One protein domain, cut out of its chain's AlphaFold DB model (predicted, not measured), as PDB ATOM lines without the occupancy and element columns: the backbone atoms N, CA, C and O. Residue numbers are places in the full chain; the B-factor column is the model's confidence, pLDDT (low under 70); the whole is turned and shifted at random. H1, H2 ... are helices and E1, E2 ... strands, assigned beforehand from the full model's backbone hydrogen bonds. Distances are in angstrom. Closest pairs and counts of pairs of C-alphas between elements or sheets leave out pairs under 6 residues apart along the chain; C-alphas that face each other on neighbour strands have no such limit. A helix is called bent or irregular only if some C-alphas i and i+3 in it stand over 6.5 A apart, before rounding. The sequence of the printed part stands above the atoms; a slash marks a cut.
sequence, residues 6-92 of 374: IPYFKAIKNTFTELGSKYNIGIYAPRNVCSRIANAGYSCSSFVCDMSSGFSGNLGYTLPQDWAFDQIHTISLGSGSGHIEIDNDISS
ATOM      1  N   ILE A   6     165.150 106.674 154.250       96.50
ATOM      2  CA  ILE A   6     164.873 105.332 153.703       96.50
ATOM      3  C   ILE A   6     164.546 104.326 154.827       96.50
ATOM      4  O   ILE A   6     163.501 103.681 154.734       96.50
ATOM      5  N   PRO A   7     165.365 104.191 155.894       97.62
ATOM      6  CA  PRO A   7     165.025 103.341 157.036       97.62
ATOM      7  C   PRO A   7     163.675 103.677 157.680       97.62
ATOM      8  O   PRO A   7     162.921 102.766 158.009       97.62
ATOM      9  N   TYR A   8     163.350 104.966 157.807       97.75
ATOM     10  CA  TYR A   8     162.086 105.425 158.378       97.75
ATOM     11  C   TYR A   8     160.873 104.957 157.560       97.75
ATOM     12  O   TYR A   8     159.978 104.306 158.095       97.75
ATOM     13  N   PHE A   9     160.869 105.190 156.245       98.06
ATOM     14  CA  PHE A   9     159.768 104.751 155.377       98.06
ATOM     15  C   PHE A   9     159.678 103.228 155.243       98.06
ATOM     16  O   PHE A   9     158.578 102.684 155.140       98.06
ATOM     17  N   LYS A  10     160.814 102.521 155.316       98.06
ATOM     18  CA  LYS A  10     160.818 101.058 155.407       98.06
ATOM     19  C   LYS A  10     160.093 100.577 156.668       98.06
ATOM     20  O   LYS A  10     159.289  99.654 156.584       98.06
ATOM     21  N   ALA A  11     160.347 101.208 157.817       98.00
ATOM     22  CA  ALA A  11     159.671 100.871 159.066       98.00
ATOM     23  C   ALA A  11     158.155 101.120 158.975       98.00
ATOM     24  O   ALA A  11     157.388 100.216 159.292       98.00
ATOM     25  N   ILE A  12     157.721 102.271 158.436       97.56
ATOM     26  CA  ILE A  12     156.290 102.561 158.194       97.56
ATOM     27  C   ILE A  12     155.652 101.465 157.337       97.56
ATOM     28  O   ILE A  12     154.598 100.937 157.692       97.56
ATOM     29  N   LYS A  13     156.289 101.101 156.215       97.50
ATOM     30  CA  LYS A  13     155.763 100.078 155.301       97.50
ATOM     31  C   LYS A  13     155.608  98.721 155.985       97.50
ATOM     32  O   LYS A  13     154.584  98.063 155.789       97.50
ATOM     33  N   ASN A  14     156.593  98.322 156.789       97.81
ATOM     34  CA  ASN A  14     156.537  97.079 157.555       97.81
ATOM     35  C   ASN A  14     155.383  97.108 158.563       97.81
ATOM     36  O   ASN A  14     154.540  96.219 158.528       97.81
ATOM     37  N   THR A  15     155.267  98.172 159.359       97.62
ATOM     38  CA  THR A  15     154.188  98.317 160.347       97.62
ATOM     39  C   THR A  15     152.803  98.324 159.698       97.62
ATOM     40  O   THR A  15     151.897  97.651 160.175       97.62
ATOM     41  N   PHE A  16     152.619  99.022 158.572       97.00
ATOM     42  CA  PHE A  16     151.347  99.000 157.834       97.00
ATOM     43  C   PHE A  16     150.980  97.590 157.365       97.00
ATOM     44  O   PHE A  16     149.809  97.218 157.399       97.00
ATOM     45  N   THR A  17     151.981  96.818 156.939       94.44
ATOM     46  CA  THR A  17     151.794  95.436 156.486       94.44
ATOM     47  C   THR A  17     151.444  94.521 157.661       94.44
ATOM     48  O   THR A  17     150.484  93.764 157.572       94.44
ATOM     49  N   GLU A  18     152.170  94.631 158.775       96.12
ATOM     50  CA  GLU A  18     151.936  93.858 160.004       96.12
ATOM     51  C   GLU A  18     150.543  94.107 160.594       96.12
ATOM     52  O   GLU A  18     149.891  93.173 161.056       96.12
ATOM     53  N   LEU A  19     150.057  95.351 160.533       94.06
ATOM     54  CA  LEU A  19     148.733  95.732 161.028       94.06
ATOM     55  C   LEU A  19     147.590  95.447 160.038       94.06
ATOM     56  O   LEU A  19     146.436  95.730 160.357       94.06
ATOM     57  N   GLY A  20     147.879  94.942 158.831       89.31
ATOM     58  CA  GLY A  20     146.860  94.759 157.792       89.31
ATOM     59  C   GLY A  20     146.154  96.069 157.414       89.31
ATOM     60  O   GLY A  20     144.946  96.083 157.173       89.31
ATOM     61  N   SER A  21     146.893  97.184 157.419       89.81
ATOM     62  CA  SER A  21     146.346  98.520 157.177       89.81
ATOM     63  C   SER A  21     145.652  98.601 155.817       89.81
ATOM     64  O   SER A  21     146.190  98.174 154.796       89.81
ATOM     65  N   LYS A  22     144.467  99.215 155.797       89.00
ATOM     66  CA  LYS A  22     143.721  99.528 154.567       89.00
ATOM     67  C   LYS A  22     144.195 100.829 153.902       89.00
ATOM     68  O   LYS A  22     143.698 101.180 152.836       89.00
ATOM     69  N   TYR A  23     145.112 101.560 154.538       88.69
ATOM     70  CA  TYR A  23     145.593 102.853 154.060       88.69
ATOM     71  C   TYR A  23     146.846 102.719 153.193       88.69
ATOM     72  O   TYR A  23     147.731 101.903 153.450       88.69
ATOM     73  N   ASN A  24     146.939 103.593 152.194       91.75
ATOM     74  CA  ASN A  24     148.098 103.725 151.320       91.75
ATOM     75  C   ASN A  24     149.113 104.728 151.892       91.75
ATOM     76  O   ASN A  24     148.737 105.680 152.573       91.75
ATOM     77  N   ILE A  25     150.402 104.529 151.598       96.62
ATOM     78  CA  ILE A  25     151.485 105.381 152.110       96.62
ATOM     79  C   ILE A  25     151.852 106.431 151.060       96.62
ATOM     80  O   ILE A  25     152.337 106.092 149.978       96.62
ATOM     81  N   GLY A  26     151.656 107.704 151.398       96.31
ATOM     82  CA  GLY A  26     152.159 108.848 150.637       96.31
ATOM     83  C   GLY A  26     153.395 109.482 151.280       96.31
ATOM     84  O   GLY A  26     153.762 109.149 152.408       96.31
ATOM     85  N   ILE A  27     154.032 110.409 150.568       97.38
ATOM     86  CA  ILE A  27     155.172 111.190 151.065       97.38
ATOM     87  C   ILE A  27     155.014 112.671 150.717       97.38
ATOM     88  O   ILE A  27     154.714 112.989 149.575       97.38
ATOM     89  N   TYR A  28     155.267 113.559 151.685       95.56
ATOM     90  CA  TYR A  28     155.482 114.990 151.450       95.56
ATOM     91  C   TYR A  28     156.967 115.323 151.591       95.56
ATOM     92  O   TYR A  28     157.512 115.217 152.693       95.56
ATOM     93  N   ALA A  29     157.650 115.625 150.484       95.00
ATOM     94  CA  ALA A  29     159.096 115.849 150.482       95.00
ATOM     95  C   ALA A  29     159.596 116.511 149.176       95.00
ATOM     96  O   ALA A  29     158.832 116.686 148.222       95.00
ATOM     97  N   PRO A  30     160.899 116.845 149.088       94.38
ATOM     98  CA  PRO A  30     161.492 117.384 147.865       94.38
ATOM     99  C   PRO A  30     161.500 116.338 146.744       94.38
ATOM    100  O   PRO A  30     161.588 115.137 147.027       94.38
ATOM    101  N   ARG A  31     161.526 116.770 145.476       94.75
ATOM    102  CA  ARG A  31     161.458 115.901 144.278       94.75
ATOM    103  C   ARG A  31     162.376 114.677 144.342       94.75
ATOM    104  O   ARG A  31     161.941 113.549 144.094       94.75
ATOM    105  N   ASN A  32     163.640 114.874 144.721       94.62
ATOM    106  CA  ASN A  32     164.621 113.791 144.841       94.62
ATOM    107  C   ASN A  32     164.265 112.788 145.954       94.62
ATOM    108  O   ASN A  32     164.445 111.581 145.799       94.62
ATOM    109  N   VAL A  33     163.755 113.271 147.088       95.62
ATOM    110  CA  VAL A  33     163.383 112.408 148.218       95.62
ATOM    111  C   VAL A  33     162.153 111.583 147.861       95.62
ATOM    112  O   VAL A  33     162.210 110.361 147.993       95.62
ATOM    113  N   CYS A  34     161.106 112.227 147.340       97.00
ATOM    114  CA  CYS A  34     159.902 111.562 146.837       97.00
ATOM    115  C   CYS A  34     160.257 110.455 145.837       97.00
ATOM    116  O   CYS A  34     159.945 109.287 146.067       97.00
ATOM    117  N   SER A  35     161.048 110.787 144.809       96.50
ATOM    118  CA  SER A  35     161.482 109.823 143.787       96.50
ATOM    119  C   SER A  35     162.216 108.622 144.385       96.50
ATOM    120  O   SER A  35     161.977 107.481 143.999       96.50
ATOM    121  N   ARG A  36     163.114 108.844 145.352       97.00
ATOM    122  CA  ARG A  36     163.893 107.757 145.962       97.00
ATOM    123  C   ARG A  36     163.065 106.860 146.883       97.00
ATOM    124  O   ARG A  36     163.396 105.682 146.991       97.00
ATOM    125  N   ILE A  37     162.038 107.386 147.549       98.06
ATOM    126  CA  ILE A  37     161.145 106.594 148.412       98.06
ATOM    127  C   ILE A  37     160.137 105.802 147.576       98.06
ATOM    128  O   ILE A  37     159.964 104.606 147.826       98.06
ATOM    129  N   ALA A  38     159.577 106.420 146.534       97.31
ATOM    130  CA  ALA A  38     158.728 105.745 145.558       97.31
ATOM    131  C   ALA A  38     159.485 104.601 144.858       97.31
ATOM    132  O   ALA A  38     159.027 103.460 144.860       97.31
ATOM    133  N   ASN A  39     160.708 104.857 144.370       96.50
ATOM    134  CA  ASN A  39     161.551 103.835 143.730       96.50
ATOM    135  C   ASN A  39     161.958 102.694 144.676       96.50
ATOM    136  O   ASN A  39     162.234 101.587 144.220       96.50
ATOM    137  N   ALA A  40     162.013 102.948 145.986       96.88
ATOM    138  CA  ALA A  40     162.267 101.915 146.988       96.88
ATOM    139  C   ALA A  40     161.011 101.086 147.333       96.88
ATOM    140  O   ALA A  40     161.113 100.130 148.100       96.88
ATOM    141  N   GLY A  41     159.841 101.442 146.788       96.81
ATOM    142  CA  GLY A  41     158.571 100.749 147.015       96.81
ATOM    143  C   GLY A  41     157.908 101.067 148.358       96.81
ATOM    144  O   GLY A  41     157.045 100.309 148.808       96.81
ATOM    145  N   TYR A  42     158.310 102.154 149.025       98.06
ATOM    146  CA  TYR A  42     157.801 102.496 150.360       98.06
ATOM    147  C   TYR A  42     156.705 103.568 150.362       98.06
ATOM    148  O   TYR A  42     156.014 103.707 151.367       98.06
ATOM    149  N   SER A  43     156.501 104.277 149.250       97.38
ATOM    150  CA  SER A  43     155.355 105.165 149.017       97.38
ATOM    151  C   SER A  43     154.733 104.888 147.649       97.38
ATOM    152  O   SER A  43     155.389 104.327 146.771       97.38
ATOM    153  N   CYS A  44     153.474 105.283 147.470       95.06
ATOM    154  CA  CYS A  44     152.745 105.154 146.203       95.06
ATOM    155  C   CYS A  44     152.133 106.473 145.702       95.06
ATOM    156  O   CYS A  44     151.364 106.459 144.744       95.06
ATOM    157  N   SER A  45     152.394 107.588 146.385       96.31
ATOM    158  CA  SER A  45     151.875 108.910 146.031       96.31
ATOM    159  C   SER A  45     152.791 109.988 146.605       96.31
ATOM    160  O   SER A  45     153.056 109.988 147.811       96.31
ATOM    161  N   SER A  46     153.224 110.928 145.767       97.50
ATOM    162  CA  SER A  46     154.131 112.011 146.166       97.50
ATOM    163  C   SER A  46     153.412 113.365 146.217       97.50
ATOM    164  O   SER A  46     152.796 113.778 145.240       97.50
ATOM    165  N   PHE A  47     153.513 114.069 147.342       96.44
ATOM    166  CA  PHE A  47     153.196 115.488 147.491       96.44
ATOM    167  C   PHE A  47     154.530 116.247 147.516       96.44
ATOM    168  O   PHE A  47     155.350 116.080 148.417       96.44
ATOM    169  N   VAL A  48     154.816 116.997 146.463       95.69
ATOM    170  CA  VAL A  48     156.111 117.648 146.278       95.69
ATOM    171  C   VAL A  48     156.117 119.012 146.967       95.69
ATOM    172  O   VAL A  48     155.184 119.790 146.812       95.69
ATOM    173  N   CYS A  49     157.162 119.300 147.745       92.88
ATOM    174  CA  CYS A  49     157.337 120.582 148.434       92.88
ATOM    175  C   CYS A  49     158.187 121.570 147.605       92.88
ATOM    176  O   CYS A  49     159.294 121.952 148.009       92.88
ATOM    177  N   ASP A  50     157.732 121.947 146.410       89.00
ATOM    178  CA  ASP A  50     158.542 122.755 145.483       89.00
ATOM    179  C   ASP A  50     158.744 124.212 145.914       89.00
ATOM    180  O   ASP A  50     159.726 124.838 145.507       89.00
ATOM    181  N   MET A  51     157.910 124.723 146.818       83.69
ATOM    182  CA  MET A  51     158.054 126.072 147.369       83.69
ATOM    183  C   MET A  51     159.217 126.221 148.365       83.69
ATOM    184  O   MET A  51     159.696 127.324 148.636       83.69
ATOM    185  N   SER A  52     159.697 125.116 148.932       76.25
ATOM    186  CA  SER A  52     160.724 125.151 149.972       76.25
ATOM    187  C   SER A  52     162.119 125.399 149.383       76.25
ATOM    188  O   SER A  52     162.697 124.549 148.707       76.25
ATOM    189  N   SER A  53     162.702 126.558 149.692       63.53
ATOM    190  CA  SER A  53     163.983 127.031 149.139       63.53
ATOM    191  C   SER A  53     165.223 126.676 149.982       63.53
ATOM    192  O   SER A  53     166.342 127.048 149.634       63.53
ATOM    193  N   GLY A  54     165.057 125.918 151.072       65.94
ATOM    194  CA  GLY A  54     166.126 125.604 152.031       65.94
ATOM    195  C   GLY A  54     166.994 124.379 151.711       65.94
ATOM    196  O   GLY A  54     167.886 124.050 152.491       65.94
ATOM    197  N   PHE A  55     166.743 123.662 150.610       70.38
ATOM    198  CA  PHE A  55     167.459 122.422 150.289       70.38
ATOM    199  C   PHE A  55     167.567 122.161 148.781       70.38
ATOM    200  O   PHE A  55     166.683 122.479 147.994       70.38
ATOM    201  N   SER A  56     168.647 121.490 148.367       83.62
ATOM    202  CA  SER A  56     168.922 121.163 146.957       83.62
ATOM    203  C   SER A  56     168.058 120.031 146.385       83.62
ATOM    204  O   SER A  56     168.212 119.661 145.226       83.62
ATOM    205  N   GLY A  57     167.143 119.468 147.181       84.62
ATOM    206  CA  GLY A  57     166.333 118.302 146.818       84.62
ATOM    207  C   GLY A  57     165.369 118.506 145.642       84.62
ATOM    208  O   GLY A  57     164.925 117.508 145.077       84.62
ATOM    209  N   ASN A  58     165.089 119.756 145.259       88.25
ATOM    210  CA  ASN A  58     164.279 120.108 144.085       88.25
ATOM    211  C   ASN A  58     165.142 120.529 142.881       88.25
ATOM    212  O   ASN A  58     164.741 120.358 141.730       88.25
ATOM    213  N   LEU A  59     166.353 121.043 143.128       86.31
ATOM    214  CA  LEU A  59     167.219 121.612 142.096       86.31
ATOM    215  C   LEU A  59     167.765 120.520 141.169       86.31
ATOM    216  O   LEU A  59     168.531 119.657 141.592       86.31
ATOM    217  N   GLY A  60     167.389 120.585 139.890       85.00
ATOM    218  CA  GLY A  60     167.863 119.656 138.858       85.00
ATOM    219  C   GLY A  60     167.169 118.292 138.845       85.00
ATOM    220  O   GLY A  60     167.568 117.427 138.069       85.00
ATOM    221  N   TYR A  61     166.126 118.096 139.660       89.75
ATOM    222  CA  TYR A  61     165.320 116.876 139.658       89.75
ATOM    223  C   TYR A  61     163.968 117.133 138.986       89.75
ATOM    224  O   TYR A  61     163.319 118.154 139.218       89.75
ATOM    225  N   THR A  62     163.535 116.201 138.138       93.06
ATOM    226  CA  THR A  62     162.179 116.204 137.574       93.06
ATOM    227  C   THR A  62     161.157 115.850 138.652       93.06
ATOM    228  O   THR A  62     161.511 115.249 139.669       93.06
ATOM    229  N   LEU A  63     159.883 116.179 138.422       93.75
ATOM    230  CA  LEU A  63     158.804 115.684 139.279       93.75
ATOM    231  C   LEU A  63     158.827 114.138 139.331       93.75
ATOM    232  O   LEU A  63     159.072 113.502 138.296       93.75
ATOM    233  N   PRO A  64     158.601 113.523 140.509       95.81
ATOM    234  CA  PRO A  64     158.473 112.072 140.649       95.81
ATOM    235  C   PRO A  64     157.372 111.525 139.744       95.81
ATOM    236  O   PRO A  64     156.349 112.173 139.563       95.81
ATOM    237  N   GLN A  65     157.513 110.308 139.220       94.94
ATOM    238  CA  GLN A  65     156.466 109.720 138.373       94.94
ATOM    239  C   GLN A  65     155.133 109.541 139.111       94.94
ATOM    240  O   GLN A  65     154.090 109.577 138.472       94.94
ATOM    241  N   ASP A  66     155.129 109.387 140.432       95.25
ATOM    242  CA  ASP A  66     153.935 109.225 141.271       95.25
ATOM    243  C   ASP A  66     153.454 110.538 141.922       95.25
ATOM    244  O   ASP A  66     152.697 110.499 142.892       95.25
ATOM    245  N   TRP A  67     153.882 111.705 141.422       96.44
ATOM    246  CA  TRP A  67     153.432 112.991 141.959       96.44
ATOM    247  C   TRP A  67     151.911 113.154 141.830       96.44
ATOM    248  O   TRP A  67     151.323 112.946 140.767       96.44
ATOM    249  N   ALA A  68     151.277 113.494 142.945       95.94
ATOM    250  CA  ALA A  68     149.847 113.708 143.110       95.94
ATOM    251  C   ALA A  68     149.533 115.192 143.315       95.94
ATOM    252  O   ALA A  68     148.617 115.715 142.683       95.94
ATOM    253  N   PHE A  69     150.331 115.850 144.156       95.44
ATOM    254  CA  PHE A  69     150.228 117.269 144.476       95.44
ATOM    255  C   PHE A  69     151.617 117.910 144.419       95.44
ATOM    256  O   PHE A  69     152.614 117.238 144.698       95.44
ATOM    257  N   ASP A  70     151.684 119.184 144.060       94.50
ATOM    258  CA  ASP A  70     152.921 119.959 143.987       94.50
ATOM    259  C   ASP A  70     152.705 121.362 144.562       94.50
ATOM    260  O   ASP A  70     151.937 122.148 144.007       94.50
ATOM    261  N   GLN A  71     153.353 121.651 145.689       93.75
ATOM    262  CA  GLN A  71     153.228 122.913 146.407       93.75
ATOM    263  C   GLN A  71     154.059 124.002 145.732       93.75
ATOM    264  O   GLN A  71     155.293 123.964 145.782       93.75
ATOM    265  N   ILE A  72     153.393 125.009 145.162       91.38
ATOM    266  CA  ILE A  72     154.043 125.996 144.287       91.38
ATOM    267  C   ILE A  72     154.078 127.421 144.841       91.38
ATOM    268  O   ILE A  72     154.975 128.184 144.476       91.38
ATOM    269  N   HIS A  73     153.109 127.820 145.667       89.38
ATOM    270  CA  HIS A  73     152.977 129.221 146.069       89.38
ATOM    271  C   HIS A  73     152.139 129.407 147.335       89.38
ATOM    272  O   HIS A  73     151.092 128.790 147.441       89.38
ATOM    273  N   THR A  74     152.533 130.288 148.253       90.12
ATOM    274  CA  THR A  74     151.697 130.688 149.396       90.12
ATOM    275  C   THR A  74     150.904 131.936 149.030       90.12
ATOM    276  O   THR A  74     151.462 132.890 148.487       90.12
ATOM    277  N   ILE A  75     149.614 131.950 149.357       90.19
ATOM    278  CA  ILE A  75     148.765 133.140 149.293       90.19
ATOM    279  C   ILE A  75     148.224 133.474 150.681       90.19
ATOM    280  O   ILE A  75     147.993 132.595 151.509       90.19
ATOM    281  N   SER A  76     147.980 134.754 150.927       93.69
ATOM    282  CA  SER A  76     147.344 135.216 152.159       93.69
ATOM    283  C   SER A  76     145.861 135.477 151.916       93.69
ATOM    284  O   SER A  76     145.483 136.115 150.931       93.69
ATOM    285  N   LEU A  77     145.017 135.003 152.827       88.62
ATOM    286  CA  LEU A  77     143.587 135.283 152.861       88.62
ATOM    287  C   LEU A  77     143.241 136.100 154.107       88.62
ATOM    288  O   LEU A  77     143.814 135.902 155.176       88.62
ATOM    289  N   GLY A  78     142.252 136.983 153.974       89.56
ATOM    290  CA  GLY A  78     141.740 137.785 155.085       89.56
ATOM    291  C   GLY A  78     142.675 138.911 155.539       89.56
ATOM    292  O   GLY A  78     143.646 139.266 154.874       89.56
ATOM    293  N   SER A  79     142.335 139.533 156.668       88.81
ATOM    294  CA  SER A  79     143.098 140.624 157.284       88.81
ATOM    295  C   SER A  79     142.875 140.661 158.801       88.81
ATOM    296  O   SER A  79     141.933 140.054 159.319       88.81
ATOM    297  N   GLY A  80     143.751 141.354 159.539       90.44
ATOM    298  CA  GLY A  80     143.657 141.457 160.999       90.44
ATOM    299  C   GLY A  80     143.700 140.088 161.685       90.44
ATOM    300  O   GLY A  80     144.562 139.268 161.378       90.44
ATOM    301  N   SER A  81     142.755 139.828 162.593       82.88
ATOM    302  CA  SER A  81     142.613 138.531 163.277       82.88
ATOM    303  C   SER A  81     142.164 137.384 162.363       82.88
ATOM    304  O   SER A  81     142.258 136.231 162.764       82.88
ATOM    305  N   GLY A  82     141.683 137.686 161.152       83.19
ATOM    306  CA  GLY A  82     141.305 136.698 160.140       83.19
ATOM    307  C   GLY A  82     142.384 136.445 159.086       83.19
ATOM    308  O   GLY A  82     142.078 135.834 158.067       83.19
ATOM    309  N   HIS A  83     143.608 136.951 159.277       90.62
ATOM    310  CA  HIS A  83     144.709 136.716 158.345       90.62
ATOM    311  C   HIS A  83     145.239 135.285 158.475       90.62
ATOM    312  O   HIS A  83     145.752 134.904 159.530       90.62
ATOM    313  N   ILE A  84     145.171 134.523 157.386       93.00
ATOM    314  CA  ILE A  84     145.760 133.187 157.280       93.00
ATOM    315  C   ILE A  84     146.597 133.079 156.009       93.00
ATOM    316  O   ILE A  84     146.258 133.656 154.977       93.00
ATOM    317  N   GLU A  85     147.681 132.318 156.080       93.00
ATOM    318  CA  GLU A  85     148.447 131.911 154.905       93.00
ATOM    319  C   GLU A  85     148.006 130.507 154.501       93.00
ATOM    320  O   GLU A  85     147.892 129.617 155.347       93.00
ATOM    321  N   ILE A  86     147.711 130.330 153.217       92.00
ATOM    322  CA  ILE A  86     147.378 129.036 152.629       92.00
ATOM    323  C   ILE A  86     148.321 128.751 151.467       92.00
ATOM    324  O   ILE A  86     148.660 129.639 150.681       92.00
ATOM    325  N   ASP A  87     148.723 127.495 151.347       90.94
ATOM    326  CA  ASP A  87     149.553 127.046 150.242       90.94
ATOM    327  C   ASP A  87     148.673 126.616 149.065       90.94
ATOM    328  O   ASP A  87     147.643 125.961 149.224       90.94
ATOM    329  N   ASN A  88     149.070 127.039 147.873       90.62
ATOM    330  CA  ASN A  88     148.467 126.674 146.609       90.62
ATOM    331  C   ASN A  88     149.250 125.507 146.008       90.62
ATOM    332  O   ASN A  88     150.450 125.624 145.719       90.62
ATOM    333  N   ASP A  89     148.538 124.410 145.787       92.62
ATOM    334  CA  ASP A  89     149.081 123.164 145.273       92.62
ATOM    335  C   ASP A  89     148.503 122.862 143.885       92.62
ATOM    336  O   ASP A  89     147.299 122.981 143.644       92.62
ATOM    337  N   ILE A  90     149.348 122.409 142.961       92.94
ATOM    338  CA  ILE A  90     148.911 121.863 141.675       92.94
ATOM    339  C   ILE A  90     148.582 120.382 141.860       92.94
ATOM    340  O   ILE A  90     149.392 119.629 142.394       92.94
ATOM    341  N   SER A  91     147.430 119.932 141.357       92.88
ATOM    342  CA  SER A  91     147.103 118.504 141.271       92.88
ATOM    343  C   SER A  91     147.498 117.917 139.917       92.88
ATOM    344  O   SER A  91     147.242 118.507 138.867       92.88
ATOM    345  N   SER A  92     148.065 116.710 139.935       93.94
ATOM    346  CA  SER A  92     148.341 115.932 138.720       93.94
ATOM    347  C   SER A  92     147.133 115.153 138.189       93.94
ATOM    348  O   SER A  92     147.219 114.552 137.117       93.94
TER     349      SER A  92
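What this domain is: This is residues 6 to 92 of the 374 residues of an uncharacterized protein of Clostridium tyrobutyricum (UniProt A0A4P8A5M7). A small body of H1, H2 and the short strands E1 and E2 gives way to a long, bent hairpin arm, E3 and E4, with residues 78 to 83 sticking out at its tip. H2 packs on one face of a curled, strongly twisted sheet, and H1 lies at the end of the body away from that tip. The 87 printed residues hold two named helices and four named strands, in the order H1 E1 H2 E2 E3 E4; the mixed sheet runs E1 E2 E3 E4, and the class is mixed, helices and strands. The whole is loose, with a radius of gyration of the C-alphas of 15.5 A and spans of 48 by 32 by 23 A.

Where its parts are: Find C-alpha 6 at (164.873, 105.332, 153.703); from there H1 runs 18.4 A to residue 18. E1, residues 26 to 29, spans 9.9 A; H2, residues 31 to 39, 12.1 A; E2, residues 45 to 48, 9.7 A. E3, residues 67 to 77, spans 26.7 A and bends by 61 degrees at residue 73. E4, residues 84 to 91, spans 21.8 A and ends at C-alpha 91, (147.103, 118.504, 141.271).

How they stand to each other: Look first at E1 and E2, parallel, with N 47 and O 27 2.8 A apart. E1, H2 and E2 form a strand-helix-strand unit, two parallel neighbour strands with a helix between, its crossover right-handed. H2 is on the sheet at a height of 8.4 A; its closest C-alphas to E2 are Cys 34 and Ser 46, 5.8 A. E2 and E3 are parallel, N 68 to O 46 being 2.8 A. E3 and E4 form an antiparallel hairpin, N 88 to O 73 being 2.7 A. H1 is close to but not clearly touching H2, Ile 6 and Ile 37 being their closest C-alphas at 6.6 A. In H1 and H2 every O i to N i+4 pair is within hydrogen-bond range.

The domain as a whole: The farthest C-alphas, Glu 18 and Gly 80, are 48.3 A apart. The printed part has no cut; the link from E2 to E3, residues 49 to 66, is long, and residues 53 to 54 in it have pLDDT under 70.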